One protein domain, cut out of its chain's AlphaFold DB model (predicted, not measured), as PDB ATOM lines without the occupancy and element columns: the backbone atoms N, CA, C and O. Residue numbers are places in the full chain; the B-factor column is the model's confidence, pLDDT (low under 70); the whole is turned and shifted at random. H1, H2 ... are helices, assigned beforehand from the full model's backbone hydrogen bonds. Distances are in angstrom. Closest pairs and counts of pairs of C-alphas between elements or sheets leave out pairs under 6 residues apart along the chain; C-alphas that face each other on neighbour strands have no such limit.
ATOM      1  N   VAL A 214     236.909 285.297 165.084       74.94
ATOM      2  CA  VAL A 214     236.515 284.161 165.947       74.94
ATOM      3  C   VAL A 214     235.997 284.582 167.327       74.94
ATOM      4  O   VAL A 214     235.024 284.024 167.809       74.94
ATOM      5  N   ARG A 215     236.607 285.592 167.951       72.94
ATOM      6  CA  ARG A 215     236.195 286.114 169.260       72.94
ATOM      7  C   ARG A 215     234.917 286.943 169.138       72.94
ATOM      8  O   ARG A 215     234.064 286.821 170.002       72.94
ATOM      9  N   ALA A 216     234.772 287.741 168.079       78.94
ATOM     10  CA  ALA A 216     233.515 288.435 167.803       78.94
ATOM     11  C   ALA A 216     232.360 287.435 167.615       78.94
ATOM     12  O   ALA A 216     231.297 287.612 168.200       78.94
ATOM     13  N   ALA A 217     232.589 286.346 166.874       82.56
ATOM     14  CA  ALA A 217     231.599 285.290 166.671       82.56
ATOM     15  C   ALA A 217     231.238 284.559 167.978       82.56
ATOM     16  O   ALA A 217     230.057 284.372 168.268       82.56
ATOM     17  N   GLU A 218     232.234 284.181 168.787       78.19
ATOM     18  CA  GLU A 218     232.019 283.590 170.119       78.19
ATOM     19  C   GLU A 218     231.206 284.528 171.023       78.19
ATOM     20  O   GLU A 218     230.205 284.113 171.603       78.19
ATOM     21  N   GLU A 219     231.588 285.804 171.102       78.81
ATOM     22  CA  GLU A 219     230.894 286.799 171.921       78.81
ATOM     23  C   GLU A 219     229.463 287.068 171.427       78.81
ATOM     24  O   GLU A 219     228.559 287.244 172.247       78.81
ATOM     25  N   ALA A 220     229.228 287.060 170.110       82.50
ATOM     26  CA  ALA A 220     227.890 287.173 169.534       82.50
ATOM     27  C   ALA A 220     227.006 285.988 169.951       82.50
ATOM     28  O   ALA A 220     225.893 286.182 170.435       82.50
ATOM     29  N   LEU A 221     227.523 284.761 169.849       82.06
ATOM     30  CA  LEU A 221     226.810 283.543 170.242       82.06
ATOM     31  C   LEU A 221     226.556 283.442 171.755       82.06
ATOM     32  O   LEU A 221     225.559 282.845 172.154       82.06
ATOM     33  N   GLU A 222     227.446 283.987 172.590       79.12
ATOM     34  CA  GLU A 222     227.291 284.012 174.051       79.12
ATOM     35  C   GLU A 222     226.283 285.068 174.528       79.12
ATOM     36  O   GLU A 222     225.568 284.833 175.503       79.12
ATOM     37  N   ARG A 223     226.237 286.241 173.880       79.62
ATOM     38  CA  ARG A 223     225.330 287.339 174.263       79.62
ATOM     39  C   ARG A 223     223.924 287.172 173.701       79.62
ATOM     40  O   ARG A 223     222.973 287.687 174.291       79.62
ATOM     41  N   ALA A 224     223.801 286.539 172.541       79.88
ATOM     42  CA  ALA A 224     222.532 286.446 171.851       79.88
ATOM     43  C   ALA A 224     221.566 285.459 172.539       79.88
ATOM     44  O   ALA A 224     221.999 284.526 173.221       79.88
ATOM     45  N   PRO A 225     220.243 285.635 172.360       80.44
ATOM     46  CA  PRO A 225     219.259 284.652 172.802       80.44
ATOM     47  C   PRO A 225     219.559 283.258 172.237       80.44
ATOM     48  O   PRO A 225     219.989 283.135 171.090       80.44
ATOM     49  N   ASP A 226     219.289 282.203 173.015       84.56
ATOM     50  CA  ASP A 226     219.532 280.821 172.587       84.56
ATOM     51  C   ASP A 226     218.773 280.497 171.279       84.56
ATOM     52  O   ASP A 226     217.537 280.460 171.280       84.56
ATOM     53  N   PRO A 227     219.475 280.201 170.163       88.19
ATOM     54  CA  PRO A 227     218.837 279.862 168.893       88.19
ATOM     55  C   PRO A 227     218.211 278.455 168.879       88.19
ATOM     56  O   PRO A 227     217.656 278.045 167.853       88.19
ATOM     57  N   GLY A 228     218.303 277.695 169.978       89.94
ATOM     58  CA  GLY A 228     217.915 276.288 170.078       89.94
ATOM     59  C   GLY A 228     216.538 275.960 169.500       89.94
ATOM     60  O   GLY A 228     216.419 275.026 168.710       89.94
ATOM     61  N   ASP A 229     215.510 276.757 169.793       92.12
ATOM     62  CA  ASP A 229     214.151 276.478 169.312       92.12
ATOM     63  C   ASP A 229     214.025 276.651 167.788       92.12
ATOM     64  O   ASP A 229     213.305 275.902 167.122       92.12
ATOM     65  N   ALA A 230     214.725 277.634 167.211       93.69
ATOM     66  CA  ALA A 230     214.770 277.822 165.762       93.69
ATOM     67  C   ALA A 230     215.503 276.659 165.082       93.69
ATOM     68  O   ALA A 230     215.011 276.112 164.090       93.69
ATOM     69  N   ILE A 231     216.625 276.236 165.666       96.38
ATOM     70  CA  ILE A 231     217.410 275.092 165.200       96.38
ATOM     71  C   ILE A 231     216.592 273.796 165.259       96.38
ATOM     72  O   ILE A 231     216.547 273.061 164.273       96.38
ATOM     73  N   GLU A 232     215.878 273.526 166.354       96.19
ATOM     74  CA  GLU A 232     215.055 272.318 166.483       96.19
ATOM     75  C   GLU A 232     213.883 272.295 165.495       96.19
ATOM     76  O   GLU A 232     213.559 271.237 164.947       96.19
ATOM     77  N   ARG A 233     213.282 273.451 165.176       95.12
ATOM     78  CA  ARG A 233     212.257 273.542 164.120       95.12
ATOM     79  C   ARG A 233     212.818 273.207 162.735       95.12
ATOM     80  O   ARG A 233     212.156 272.503 161.969       95.12
ATOM     81  N   LEU A 234     214.018 273.688 162.399       95.81
ATOM     82  CA  LEU A 234     214.696 273.343 161.139       95.81
ATOM     83  C   LEU A 234     215.068 271.853 161.094       95.81
ATOM     84  O   LEU A 234     214.844 271.177 160.079       95.81
ATOM     85  N   ALA A 235     215.564 271.319 162.210       96.62
ATOM     86  CA  ALA A 235     215.904 269.911 162.344       96.62
ATOM     87  C   ALA A 235     214.673 269.013 162.186       96.62
ATOM     88  O   ALA A 235     214.732 268.044 161.435       96.62
ATOM     89  N   ALA A 236     213.536 269.353 162.801       95.31
ATOM     90  CA  ALA A 236     212.295 268.586 162.685       95.31
ATOM     91  C   ALA A 236     211.821 268.454 161.227       95.31
ATOM     92  O   ALA A 236     211.505 267.351 160.780       95.31
ATOM     93  N   LYS A 237     211.854 269.551 160.452       91.38
ATOM     94  CA  LYS A 237     211.528 269.525 159.011       91.38
ATOM     95  C   LYS A 237     212.460 268.602 158.226       91.38
ATOM     96  O   LYS A 237     212.022 267.917 157.306       91.38
ATOM     97  N   THR A 238     213.740 268.595 158.584       91.62
ATOM     98  CA  THR A 238     214.758 267.763 157.932       91.62
ATOM     99  C   THR A 238     214.590 266.286 158.296       91.62
ATOM    100  O   THR A 238     214.509 265.449 157.400       91.62
ATOM    101  N   ARG A 239     214.419 265.970 159.588       92.06
ATOM    102  CA  ARG A 239     214.150 264.611 160.093       92.06
ATOM    103  C   ARG A 239     212.912 263.997 159.433       92.06
ATOM    104  O   ARG A 239     212.967 262.853 159.001       92.06
ATOM    105  N   ALA A 240     211.837 264.770 159.249       89.19
ATOM    106  CA  ALA A 240     210.626 264.303 158.566       89.19
ATOM    107  C   ALA A 240     210.874 263.861 157.107       89.19
ATOM    108  O   ALA A 240     210.242 262.924 156.630       89.19
ATOM    109  N   ARG A 241     211.830 264.480 156.398       85.25
ATOM    110  CA  ARG A 241     212.221 264.073 155.032       85.25
ATOM    111  C   ARG A 241     213.067 262.799 155.003       85.25
ATOM    112  O   ARG A 241     213.256 262.213 153.934       85.25
ATOM    113  N   PHE A 242     213.611 262.395 156.149       84.62
ATOM    114  CA  PHE A 242     214.474 261.225 156.302       84.62
ATOM    115  C   PHE A 242     213.776 260.057 157.004       84.62
ATOM    116  O   PHE A 242     214.446 259.087 157.330       84.62
ATOM    117  N   ALA A 243     212.455 260.133 157.209       75.56
ATOM    118  CA  ALA A 243     211.693 259.130 157.951       75.56
ATOM    119  C   ALA A 243     211.830 257.697 157.392       75.56
ATOM    120  O   ALA A 243     211.796 256.745 158.166       75.56
ATOM    121  N   ASP A 244     212.051 257.541 156.081       74.38
ATOM    122  CA  ASP A 244     212.156 256.229 155.432       74.38
ATOM    123  C   ASP A 244     213.597 255.899 154.998       74.38
ATOM    124  O   ASP A 244     214.118 256.511 154.076       74.38
ATOM    125  N   GLY A 245     214.250 254.878 155.547       77.19
ATOM    126  CA  GLY A 245     215.551 254.391 155.046       77.19
ATOM    127  C   GLY A 245     216.789 255.008 155.711       77.19
ATOM    128  O   GLY A 245     216.687 255.728 156.699       77.19
ATOM    129  N   ASP A 246     217.979 254.673 155.202       87.94
ATOM    130  CA  ASP A 246     219.248 255.007 155.867       87.94
ATOM    131  C   ASP A 246     219.578 256.505 155.779       87.94
ATOM    132  O   ASP A 246     219.704 257.082 154.693       87.94
ATOM    133  N   ILE A 247     219.742 257.132 156.945       88.56
ATOM    134  CA  ILE A 247     220.050 258.555 157.072       88.56
ATOM    135  C   ILE A 247     221.404 258.909 156.446       88.56
ATOM    136  O   ILE A 247     221.523 259.988 155.867       88.56
ATOM    137  N   GLU A 248     222.399 258.012 156.487       89.69
ATOM    138  CA  GLU A 248     223.711 258.264 155.868       89.69
ATOM    139  C   GLU A 248     223.577 258.432 154.352       89.69
ATOM    140  O   GLU A 248     224.059 259.412 153.779       89.69
ATOM    141  N   GLU A 249     222.858 257.508 153.712       89.25
ATOM    142  CA  GLU A 249     222.632 257.521 152.269       89.25
ATOM    143  C   GLU A 249     221.777 258.718 151.844       89.25
ATOM    144  O   GLU A 249     222.066 259.390 150.852       89.25
ATOM    145  N   ARG A 250     220.751 259.060 152.632       90.38
ATOM    146  CA  ARG A 250     219.932 260.249 152.366       90.38
ATOM    147  C   ARG A 250     220.731 261.536 152.459       90.38
ATOM    148  O   ARG A 250     220.614 262.373 151.564       90.38
ATOM    149  N   LEU A 251     221.539 261.695 153.507       92.25
ATOM    150  CA  LEU A 251     222.407 262.859 153.653       92.25
ATOM    151  C   LEU A 251     223.390 262.942 152.482       92.25
ATOM    152  O   LEU A 251     223.526 264.009 151.889       92.25
ATOM    153  N   ARG A 252     224.011 261.825 152.086       90.56
ATOM    154  CA  ARG A 252     224.911 261.765 150.923       90.56
ATOM    155  C   ARG A 252     224.219 262.187 149.627       90.56
ATOM    156  O   ARG A 252     224.759 263.012 148.898       90.56
ATOM    157  N   ARG A 253     223.019 261.670 149.358       89.88
ATOM    158  CA  ARG A 253     222.251 261.963 148.138       89.88
ATOM    159  C   ARG A 253     221.736 263.401 148.079       89.88
ATOM    160  O   ARG A 253     221.646 263.975 146.999       89.88
ATOM    161  N   LEU A 254     221.335 263.962 149.219       89.00
ATOM    162  CA  LEU A 254     220.679 265.272 149.297       89.00
ATOM    163  C   LEU A 254     221.641 266.421 149.603       89.00
ATOM    164  O   LEU A 254     221.203 267.567 149.666       89.00
ATOM    165  N   THR A 255     222.926 266.137 149.807       92.75
ATOM    166  CA  THR A 255     223.960 267.160 149.991       92.75
ATOM    167  C   THR A 255     224.605 267.452 148.635       92.75
ATOM    168  O   THR A 255     225.284 266.573 148.110       92.75
ATOM    169  N   PRO A 256     224.424 268.654 148.051       89.88
ATOM    170  CA  PRO A 256     224.932 268.974 146.712       89.88
ATOM    171  C   PRO A 256     226.447 268.786 146.562       89.88
ATOM    172  O   PRO A 256     226.920 268.312 145.532       89.88
ATOM    173  N   ARG A 257     227.207 269.164 147.592       92.06
ATOM    174  CA  ARG A 257     228.662 269.015 147.673       92.06
ATOM    175  C   ARG A 257     229.009 268.264 148.959       92.06
ATOM    176  O   ARG A 257     229.232 268.912 149.986       92.06
ATOM    177  N   PRO A 258     228.974 266.921 148.966       88.88
ATOM    178  CA  PRO A 258     229.360 266.160 150.147       88.88
ATOM    179  C   PRO A 258     230.842 266.426 150.467       88.88
ATOM    180  O   PRO A 258     231.634 266.620 149.543       88.88
ATOM    181  N   PRO A 259     231.227 266.467 151.753       89.00
ATOM    182  CA  PRO A 259     232.612 266.687 152.133       89.00
ATOM    183  C   PRO A 259     233.464 265.482 151.726       89.00
ATOM    184  O   PRO A 259     232.969 264.353 151.660       89.00
ATOM    185  N   GLU A 260     234.756 265.711 151.492       86.62
ATOM    186  CA  GLU A 260     235.721 264.615 151.448       86.62
ATOM    187  C   GLU A 260     235.839 264.023 152.853       86.62
ATOM    188  O   GLU A 260     236.067 264.742 153.828       86.62
ATOM    189  N   ILE A 261     235.632 262.714 152.962       81.50
ATOM    190  CA  ILE A 261     235.722 261.994 154.228       81.50
ATOM    191  C   ILE A 261     236.741 260.883 154.046       81.50
ATOM    192  O   ILE A 261     236.712 260.177 153.033       81.50
ATOM    193  N   ALA A 262     237.644 260.749 155.012       78.81
ATOM    194  CA  ALA A 262     238.703 259.764 154.946       78.81
ATOM    195  C   ALA A 262     238.106 258.340 154.891       78.81
ATOM    196  O   ALA A 262     237.120 258.062 155.585       78.81
ATOM    197  N   PRO A 263     238.654 257.425 154.072       74.75
ATOM    198  CA  PRO A 263     238.149 256.055 153.963       74.75
ATOM    199  C   PRO A 263     238.098 255.307 155.304       74.75
ATOM    200  O   PRO A 263     237.227 254.466 155.516       74.75
ATOM    201  N   GLU A 264     239.025 255.621 156.206       79.12
ATOM    202  CA  GLU A 264     239.150 255.051 157.545       79.12
ATOM    203  C   GLU A 264     238.175 255.641 158.576       79.12
ATOM    204  O   GLU A 264     238.050 255.091 159.672       79.12
ATOM    205  N   SER A 265     237.470 256.731 158.250       80.88
ATOM    206  CA  SER A 265     236.527 257.371 159.168       80.88
ATOM    207  C   SER A 265     235.393 256.425 159.538       80.88
ATOM    208  O   SER A 265     234.739 255.838 158.670       80.88
ATOM    209  N   GLY A 266     235.103 256.315 160.834       84.25
ATOM    210  CA  GLY A 266     233.980 255.527 161.343       84.25
ATOM    211  C   GLY A 266     232.621 256.089 160.908       84.25
ATOM    212  O   GLY A 266     232.503 257.256 160.531       84.25
ATOM    213  N   ARG A 267     231.561 255.274 160.990       87.19
ATOM    214  CA  ARG A 267     230.198 255.675 160.586       87.19
ATOM    215  C   ARG A 267     229.733 256.968 161.260       87.19
ATOM    216  O   ARG A 267     229.256 257.869 160.578       87.19
ATOM    217  N   ALA A 268     229.931 257.081 162.570       86.62
ATOM    218  CA  ALA A 268     229.572 258.260 163.354       86.62
ATOM    219  C   ALA A 268     230.239 259.558 162.857       86.62
ATOM    220  O   ALA A 268     229.597 260.610 162.776       86.62
ATOM    221  N   GLU A 269     231.520 259.485 162.490       85.75
ATOM    222  CA  GLU A 269     232.273 260.620 161.953       85.75
ATOM    223  C   GLU A 269     231.743 261.010 160.569       85.75
ATOM    224  O   GLU A 269     231.477 262.188 160.317       85.75
ATOM    225  N   ARG A 270     231.496 260.014 159.703       89.56
ATOM    226  CA  ARG A 270     230.908 260.241 158.378       89.56
ATOM    227  C   ARG A 270     229.534 260.895 158.474       89.56
ATOM    228  O   ARG A 270     229.290 261.891 157.798       89.56
ATOM    229  N   LEU A 271     228.664 260.375 159.341       91.56
ATOM    230  CA  LEU A 271     227.337 260.934 159.600       91.56
ATOM    231  C   LEU A 271     227.418 262.377 160.094       91.56
ATOM    232  O   LEU A 271     226.715 263.239 159.572       91.56
ATOM    233  N   SER A 272     228.308 262.662 161.046       90.38
ATOM    234  CA  SER A 272     228.499 264.014 161.579       90.38
ATOM    235  C   SER A 272     228.999 264.991 160.509       90.38
ATOM    236  O   SER A 272     228.517 266.121 160.429       90.38
ATOM    237  N   ALA A 273     229.942 264.568 159.660       91.00
ATOM    238  CA  ALA A 273     230.454 265.382 158.558       91.00
ATOM    239  C   ALA A 273     229.378 265.647 157.490       91.00
ATOM    240  O   ALA A 273     229.181 266.793 157.082       91.00
ATOM    241  N   LEU A 274     228.641 264.607 157.085       94.12
ATOM    242  CA  LEU A 274     227.547 264.707 156.118       94.12
ATOM    243  C   LEU A 274     226.403 265.581 156.639       94.12
ATOM    244  O   LEU A 274     225.927 266.447 155.911       94.12
ATOM    245  N   ALA A 275     225.990 265.408 157.896       95.19
ATOM    246  CA  ALA A 275     224.933 266.211 158.504       95.19
ATOM    247  C   ALA A 275     225.316 267.695 158.584       95.19
ATOM    248  O   ALA A 275     224.483 268.549 158.288       95.19
ATOM    249  N   ARG A 276     226.577 268.013 158.913       95.31
ATOM    250  CA  ARG A 276     227.089 269.396 158.932       95.31
ATOM    251  C   ARG A 276     227.092 270.024 157.544       95.31
ATOM    252  O   ARG A 276     226.625 271.146 157.380       95.31
ATOM    253  N   ALA A 277     227.572 269.289 156.540       95.62
ATOM    254  CA  ALA A 277     227.568 269.754 155.157       95.62
ATOM    255  C   ALA A 277     226.141 269.942 154.620       95.62
ATOM    256  O   ALA A 277     225.863 270.941 153.957       95.62
ATOM    257  N   HIS A 278     225.230 269.022 154.951       95.81
ATOM    258  CA  HIS A 278     223.818 269.136 154.608       95.81
ATOM    259  C   HIS A 278     223.178 270.356 155.270       95.81
ATOM    260  O   HIS A 278     222.516 271.131 154.589       95.81
ATOM    261  N   ALA A 279     223.397 270.554 156.574       96.56
ATOM    262  CA  ALA A 279     222.889 271.705 157.312       96.56
ATOM    263  C   ALA A 279     223.354 273.024 156.675       96.56
ATOM    264  O   ALA A 279     222.517 273.867 156.359       96.56
ATOM    265  N   ALA A 280     224.657 273.150 156.405       94.75
ATOM    266  CA  ALA A 280     225.241 274.341 155.798       94.75
ATOM    267  C   ALA A 280     224.686 274.633 154.394       94.75
ATOM    268  O   ALA A 280     224.449 275.786 154.068       94.75
ATOM    269  N   GLN A 281     224.446 273.611 153.563       94.12
ATOM    270  CA  GLN A 281     224.020 273.809 152.168       94.12
ATOM    271  C   GLN A 281     222.500 273.900 152.005       94.12
ATOM    272  O   GLN A 281     221.999 274.769 151.298       94.12
ATOM    273  N   ALA A 282     221.745 273.005 152.645       93.38
ATOM    274  CA  ALA A 282     220.294 272.928 152.486       93.38
ATOM    275  C   ALA A 282     219.557 274.042 153.241       93.38
ATOM    276  O   ALA A 282     218.426 274.372 152.882       93.38
ATOM    277  N   HIS A 283     220.187 274.618 154.272       94.25
ATOM    278  CA  HIS A 283     219.599 275.662 155.114       94.25
ATOM    279  C   HIS A 283     220.406 276.964 155.110       94.25
ATOM    280  O   HIS A 283     220.183 277.791 155.986       94.25
ATOM    281  N   GLN A 284     221.281 277.183 154.117       92.50
ATOM    282  CA  GLN A 284     222.169 278.356 154.051       92.50
ATOM    283  C   GLN A 284     221.440 279.689 154.294       92.50
ATOM    284  O   GLN A 284     221.882 280.477 155.115       92.50
ATOM    285  N   HIS A 285     220.275 279.917 153.670       92.00
ATOM    286  CA  HIS A 285     219.540 281.177 153.838       92.00
ATOM    287  C   HIS A 285     218.970 281.324 155.254       92.00
ATOM    288  O   HIS A 285     219.099 282.373 155.865       92.00
ATOM    289  N   ALA A 286     218.388 280.255 155.809       93.50
ATOM    290  CA  ALA A 286     217.830 280.294 157.159       93.50
ATOM    291  C   ALA A 286     218.920 280.447 158.232       93.50
ATOM    292  O   ALA A 286     218.686 281.075 159.262       93.50
ATOM    293  N   LEU A 287     220.099 279.859 158.002       92.31
ATOM    294  CA  LEU A 287     221.256 280.001 158.882       92.31
ATOM    295  C   LEU A 287     221.871 281.398 158.780       92.31
ATOM    296  O   LEU A 287     222.200 281.957 159.819       92.31
ATOM    297  N   PHE A 288     221.958 281.968 157.576       91.31
ATOM    298  CA  PHE A 288     222.407 283.341 157.341       91.31
ATOM    299  C   PHE A 288     221.494 284.360 158.035       91.31
ATOM    300  O   PHE A 288     221.971 285.183 158.811       91.31
ATOM    301  N   ASP A 289     220.173 284.254 157.847       89.94
ATOM    302  CA  ASP A 289     219.196 285.137 158.499       89.94
ATOM    303  C   ASP A 289     219.299 285.051 160.032       89.94
ATOM    304  O   ASP A 289     219.264 286.059 160.742       89.94
ATOM    305  N   LEU A 290     219.466 283.831 160.556       89.62
ATOM    306  CA  LEU A 290     219.654 283.614 161.985       89.62
ATOM    307  C   LEU A 290     220.987 284.205 162.458       89.62
ATOM    308  O   LEU A 290     220.994 284.923 163.451       89.62
ATOM    309  N   ALA A 291     222.089 283.976 161.745       89.56
ATOM    310  CA  ALA A 291     223.396 284.538 162.071       89.56
ATOM    311  C   ALA A 291     223.370 286.071 162.095       89.56
ATOM    312  O   ALA A 291     223.859 286.663 163.055       89.56
ATOM    313  N   GLN A 292     222.718 286.709 161.119       86.75
ATOM    314  CA  GLN A 292     222.508 288.157 161.110       86.75
ATOM    315  C   GLN A 292     221.700 288.644 162.311       86.75
ATOM    316  O   GLN A 292     222.012 289.688 162.872       86.75
ATOM    317  N   SER A 293     220.678 287.895 162.735       85.94
ATOM    318  CA  SER A 293     219.889 288.274 163.913       85.94
ATOM    319  C   SER A 293     220.666 288.157 165.232       85.94
ATOM    320  O   SER A 293     220.350 288.863 166.189       85.94
ATOM    321  N   LEU A 294     221.668 287.270 165.290       82.88
ATOM    322  CA  LEU A 294     222.514 287.057 166.469       82.88
ATOM    323  C   LEU A 294     223.722 288.008 166.493       82.88
ATOM    324  O   LEU A 294     224.170 288.405 167.567       82.88
ATOM    325  N   ALA A 295     224.250 288.387 165.327       76.62
ATOM    326  CA  ALA A 295     225.341 289.344 165.202       76.62
ATOM    327  C   ALA A 295     224.807 290.783 165.330       76.62
ATOM    328  O   ALA A 295     224.164 291.314 164.429       76.62
ATOM    329  N   THR A 296     225.071 291.452 166.456       63.03
ATOM    330  CA  THR A 296     224.709 292.869 166.629       63.03
ATOM    331  C   THR A 296     225.511 293.771 165.689       63.03
ATOM    332  O   THR A 296     226.732 293.652 165.605       63.03
ATOM    333  N   ALA A 297     224.839 294.720 165.030       50.59
ATOM    334  CA  ALA A 297     225.485 295.727 164.191       50.59
ATOM    335  C   ALA A 297     226.438 296.608 165.026       50.59
ATOM    336  O   ALA A 297     225.984 297.323 165.919       50.59
ATOM    337  N   GLY A 298     227.745 296.564 164.737       51.88
ATOM    338  CA  GLY A 298     228.717 297.444 165.400       51.88
ATOM    339  C   GLY A 298     230.208 297.091 165.307       51.88
ATOM    340  O   GLY A 298     231.020 297.949 165.643       51.88
ATOM    341  N   GLU A 299     230.618 295.906 164.844       46.47
ATOM    342  CA  GLU A 299     232.038 295.495 164.856       46.47
ATOM    343  C   GLU A 299     232.535 294.989 163.485       46.47
ATOM    344  O   GLU A 299     231.759 294.515 162.662       46.47
ATOM    345  N   ALA A 300     233.833 295.185 163.220       47.44
ATOM    346  CA  ALA A 300     234.505 295.007 161.926       47.44
ATOM    347  C   ALA A 300     234.524 293.553 161.391       47.44
ATOM    348  O   ALA A 300     234.487 292.610 162.173       47.44
ATOM    349  N   ASP A 301     234.656 293.406 160.061       58.44
ATOM    350  CA  ASP A 301     234.613 292.143 159.289       58.44
ATOM    351  C   ASP A 301     233.348 291.300 159.520       58.44
ATOM    352  O   ASP A 301     233.395 290.102 159.808       58.44
ATOM    353  N   THR A 302     232.190 291.949 159.339       66.69
ATOM    354  CA  THR A 302     230.852 291.345 159.432       66.69
ATOM    355  C   THR A 302     230.762 290.014 158.686       66.69
ATOM    356  O   THR A 302     230.203 289.065 159.221       66.69
ATOM    357  N   ASP A 303     231.362 289.899 157.500       80.81
ATOM    358  CA  ASP A 303     231.245 288.697 156.669       80.81
ATOM    359  C   ASP A 303     231.987 287.486 157.261       80.81
ATOM    360  O   ASP A 303     231.453 286.376 157.256       80.81
ATOM    361  N   GLU A 304     233.190 287.672 157.821       83.00
ATOM    362  CA  GLU A 304     233.938 286.569 158.446       83.00
ATOM    363  C   GLU A 304     233.289 286.144 159.768       83.00
ATOM    364  O   GLU A 304     233.167 284.951 160.054       83.00
ATOM    365  N   VAL A 305     232.816 287.111 160.561       84.62
ATOM    366  CA  VAL A 305     232.074 286.841 161.799       84.62
ATOM    367  C   VAL A 305     230.781 286.083 161.501       84.62
ATOM    368  O   VAL A 305     230.519 285.064 162.141       84.62
ATOM    369  N   LEU A 306     230.005 286.524 160.505       86.69
ATOM    370  CA  LEU A 306     228.786 285.841 160.071       86.69
ATOM    371  C   LEU A 306     229.085 284.416 159.606       86.69
ATOM    372  O   LEU A 306     228.437 283.489 160.083       86.69
ATOM    373  N   ALA A 307     230.119 284.212 158.785       88.75
ATOM    374  CA  ALA A 307     230.509 282.880 158.330       88.75
ATOM    375  C   ALA A 307     230.859 281.931 159.495       88.75
ATOM    376  O   ALA A 307     230.524 280.744 159.467       88.75
ATOM    377  N   LEU A 308     231.512 282.442 160.543       88.94
ATOM    378  CA  LEU A 308     231.847 281.669 161.743       88.94
ATOM    379  C   LEU A 308     230.610 281.344 162.590       88.94
ATOM    380  O   LEU A 308     230.470 280.212 163.062       88.94
ATOM    381  N   VAL A 309     229.693 282.302 162.751       90.44
ATOM    382  CA  VAL A 309     228.407 282.082 163.432       90.44
ATOM    383  C   VAL A 309     227.558 281.071 162.655       90.44
ATOM    384  O   VAL A 309     227.032 280.130 163.246       90.44
ATOM    385  N   GLU A 310     227.473 281.188 161.331       92.69
ATOM    386  CA  GLU A 310     226.775 280.236 160.460       92.69
ATOM    387  C   GLU A 310     227.347 278.827 160.560       92.69
ATOM    388  O   GLU A 310     226.585 277.864 160.658       92.69
ATOM    389  N   ALA A 311     228.676 278.685 160.580       92.06
ATOM    390  CA  ALA A 311     229.325 277.390 160.746       92.06
ATOM    391  C   ALA A 311     228.943 276.731 162.085       92.06
ATOM    392  O   ALA A 311     228.683 275.523 162.135       92.06
ATOM    393  N   GLU A 312     228.851 277.517 163.159       92.00
ATOM    394  CA  GLU A 312     228.395 277.038 164.465       92.00
ATOM    395  C   GLU A 312     226.905 276.659 164.454       92.00
ATOM    396  O   GLU A 312     226.530 275.591 164.948       92.00
ATOM    397  N   LEU A 313     226.045 277.480 163.849       94.38
ATOM    398  CA  LEU A 313     224.618 277.178 163.714       94.38
ATOM    399  C   LEU A 313     224.386 275.924 162.854       94.38
ATOM    400  O   LEU A 313     223.549 275.088 163.201       94.38
ATOM    401  N   ALA A 314     225.166 275.739 161.785       96.31
ATOM    402  CA  ALA A 314     225.156 274.530 160.968       96.31
ATOM    403  C   ALA A 314     225.560 273.293 161.782       96.31
ATOM    404  O   ALA A 314     224.939 272.238 161.641       96.31
ATOM    405  N   GLN A 315     226.554 273.411 162.672       95.00
ATOM    406  CA  GLN A 315     226.938 272.325 163.577       95.00
ATOM    407  C   GLN A 315     225.808 271.974 164.557       95.00
ATOM    408  O   GLN A 315     225.497 270.793 164.722       95.00
ATOM    409  N   ARG A 316     225.142 272.969 165.155       95.06
ATOM    410  CA  ARG A 316     223.988 272.739 166.047       95.06
ATOM    411  C   ARG A 316     222.815 272.094 165.311       95.06
ATOM    412  O   ARG A 316     222.187 271.175 165.839       95.06
ATOM    413  N   LEU A 317     222.537 272.538 164.085       97.31
ATOM    414  CA  LEU A 317     221.503 271.955 163.235       97.31
ATOM    415  C   LEU A 317     221.831 270.509 162.857       97.31
ATOM    416  O   LEU A 317     220.948 269.659 162.927       97.31
ATOM    417  N   ALA A 318     223.083 270.203 162.523       96.31
ATOM    418  CA  ALA A 318     223.521 268.836 162.255       96.31
ATOM    419  C   ALA A 318     223.302 267.911 163.458       96.31
ATOM    420  O   ALA A 318     222.729 266.831 163.307       96.31
ATOM    421  N   ASP A 319     223.689 268.352 164.657       95.69
ATOM    422  CA  ASP A 319     223.498 267.571 165.882       95.69
ATOM    423  C   ASP A 319     222.007 267.330 166.164       95.69
ATOM    424  O   ASP A 319     221.610 266.221 166.528       95.69
ATOM    425  N   ALA A 320     221.166 268.346 165.953       95.94
ATOM    426  CA  ALA A 320     219.721 268.216 166.078       95.94
ATOM    427  C   ALA A 320     219.150 267.261 165.011       95.94
ATOM    428  O   ALA A 320     218.362 266.381 165.344       95.94
ATOM    429  N   ILE A 321     219.568 267.340 163.742       95.06
ATOM    430  CA  ILE A 321     219.130 266.404 162.687       95.06
ATOM    431  C   ILE A 321     219.405 264.951 163.091       95.06
ATOM    432  O   ILE A 321     218.530 264.100 162.933       95.06
ATOM    433  N   LEU A 322     220.590 264.685 163.640       93.81
ATOM    434  CA  LEU A 322     221.025 263.344 164.031       93.81
ATOM    435  C   LEU A 322     220.418 262.858 165.357       93.81
ATOM    436  O   LEU A 322     220.489 261.668 165.652       93.81
ATOM    437  N   SER A 323     219.823 263.739 166.165       93.75
ATOM    438  CA  SER A 323     219.273 263.363 167.471       93.75
ATOM    439  C   SER A 323     217.981 264.109 167.802       93.75
ATOM    440  O   SER A 323     217.968 265.297 168.141       93.75
TER     441      SER A 323
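What this domain is: This is residues 214 to 323 of the 485 residues of the protein "Helix-turn-helix domain-containing protein" of Pikeienuella piscinae (UniProt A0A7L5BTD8). One long helix, H6, runs through the middle of an elongated model, and four shorter helices pack on it at steep angles: H1 and H5 on its first half, H2 and H4 farther along. H3 packs on H4 at the end of the model away from H1, and H4 and H5 follow each other round a corner. The printed part has 110 residues with six named helices, H1 to H6 in chain order, and no named strand; its class is all helix. It is compact, with a radius of gyration of the C-alphas of 14.6 A, and spans 45 by 28 by 20 A.

How they stand to each other: The hub is H6, residues 302 to 322, which touches four helices. H4, residues 267 to 282, touches it at a steep tilt of 52 degrees, opposite ways; the closest C-alphas, of Ala 275 and Ala 318, are 4.8 A apart. H2, residues 228 to 241, touches residues 313 to 321 of H6 alone, at a steep tilt of 55 degrees, the same way, with the C-alphas of Ala 235 and Ile 321 closest at 4.8 A. H5, residues 284 to 294, touches residues 306 to 314 of H6 alone, at a steep tilt of 65 degrees, opposite ways, with the C-alphas of Ala 291 and Glu 310 closest at 5.7 A. H1, residues 214 to 223, touches residues 305 to 309 of H6 alone, at a steep tilt of 61 degrees, the same way, with the C-alphas of Ala 217 and Val 305 closest at 5.1 A. H3, residues 247 to 254, touches H4 at a shallow tilt of 34.8 degrees, only just short of steep, the same way; the C-alphas of Glu 248 and Leu 271 are closest at 5.8 A. H3 and H6 are apart. H2 is near H4 and near H5. In H1, H3, H4, H5 and H6 every O i to N i+4 pair is within hydrogen-bond range; in H2, 9 of 10 are.

Where its parts are: H6 measures 30.0 A from C-alpha 302 at (230.852, 291.345, 159.432) to C-alpha 322 at (221.025, 263.344, 164.031). H4 measures 21.5 A, H2 20.2 A, H5 15.2 A, H1 14.3 A and H3 10.3 A. H1 begins at C-alpha 214, (236.515, 284.161, 165.947).

The domain as a whole: The two C-alphas farthest apart, those of Gly 245 and Gly 298, are 46.2 A apart. The printed part has no cut. The link from H3 to H4, residues 255 to 266, is long. The mean pLDDT of the printed part is 86.4, and residues 296 to 302 are under 70.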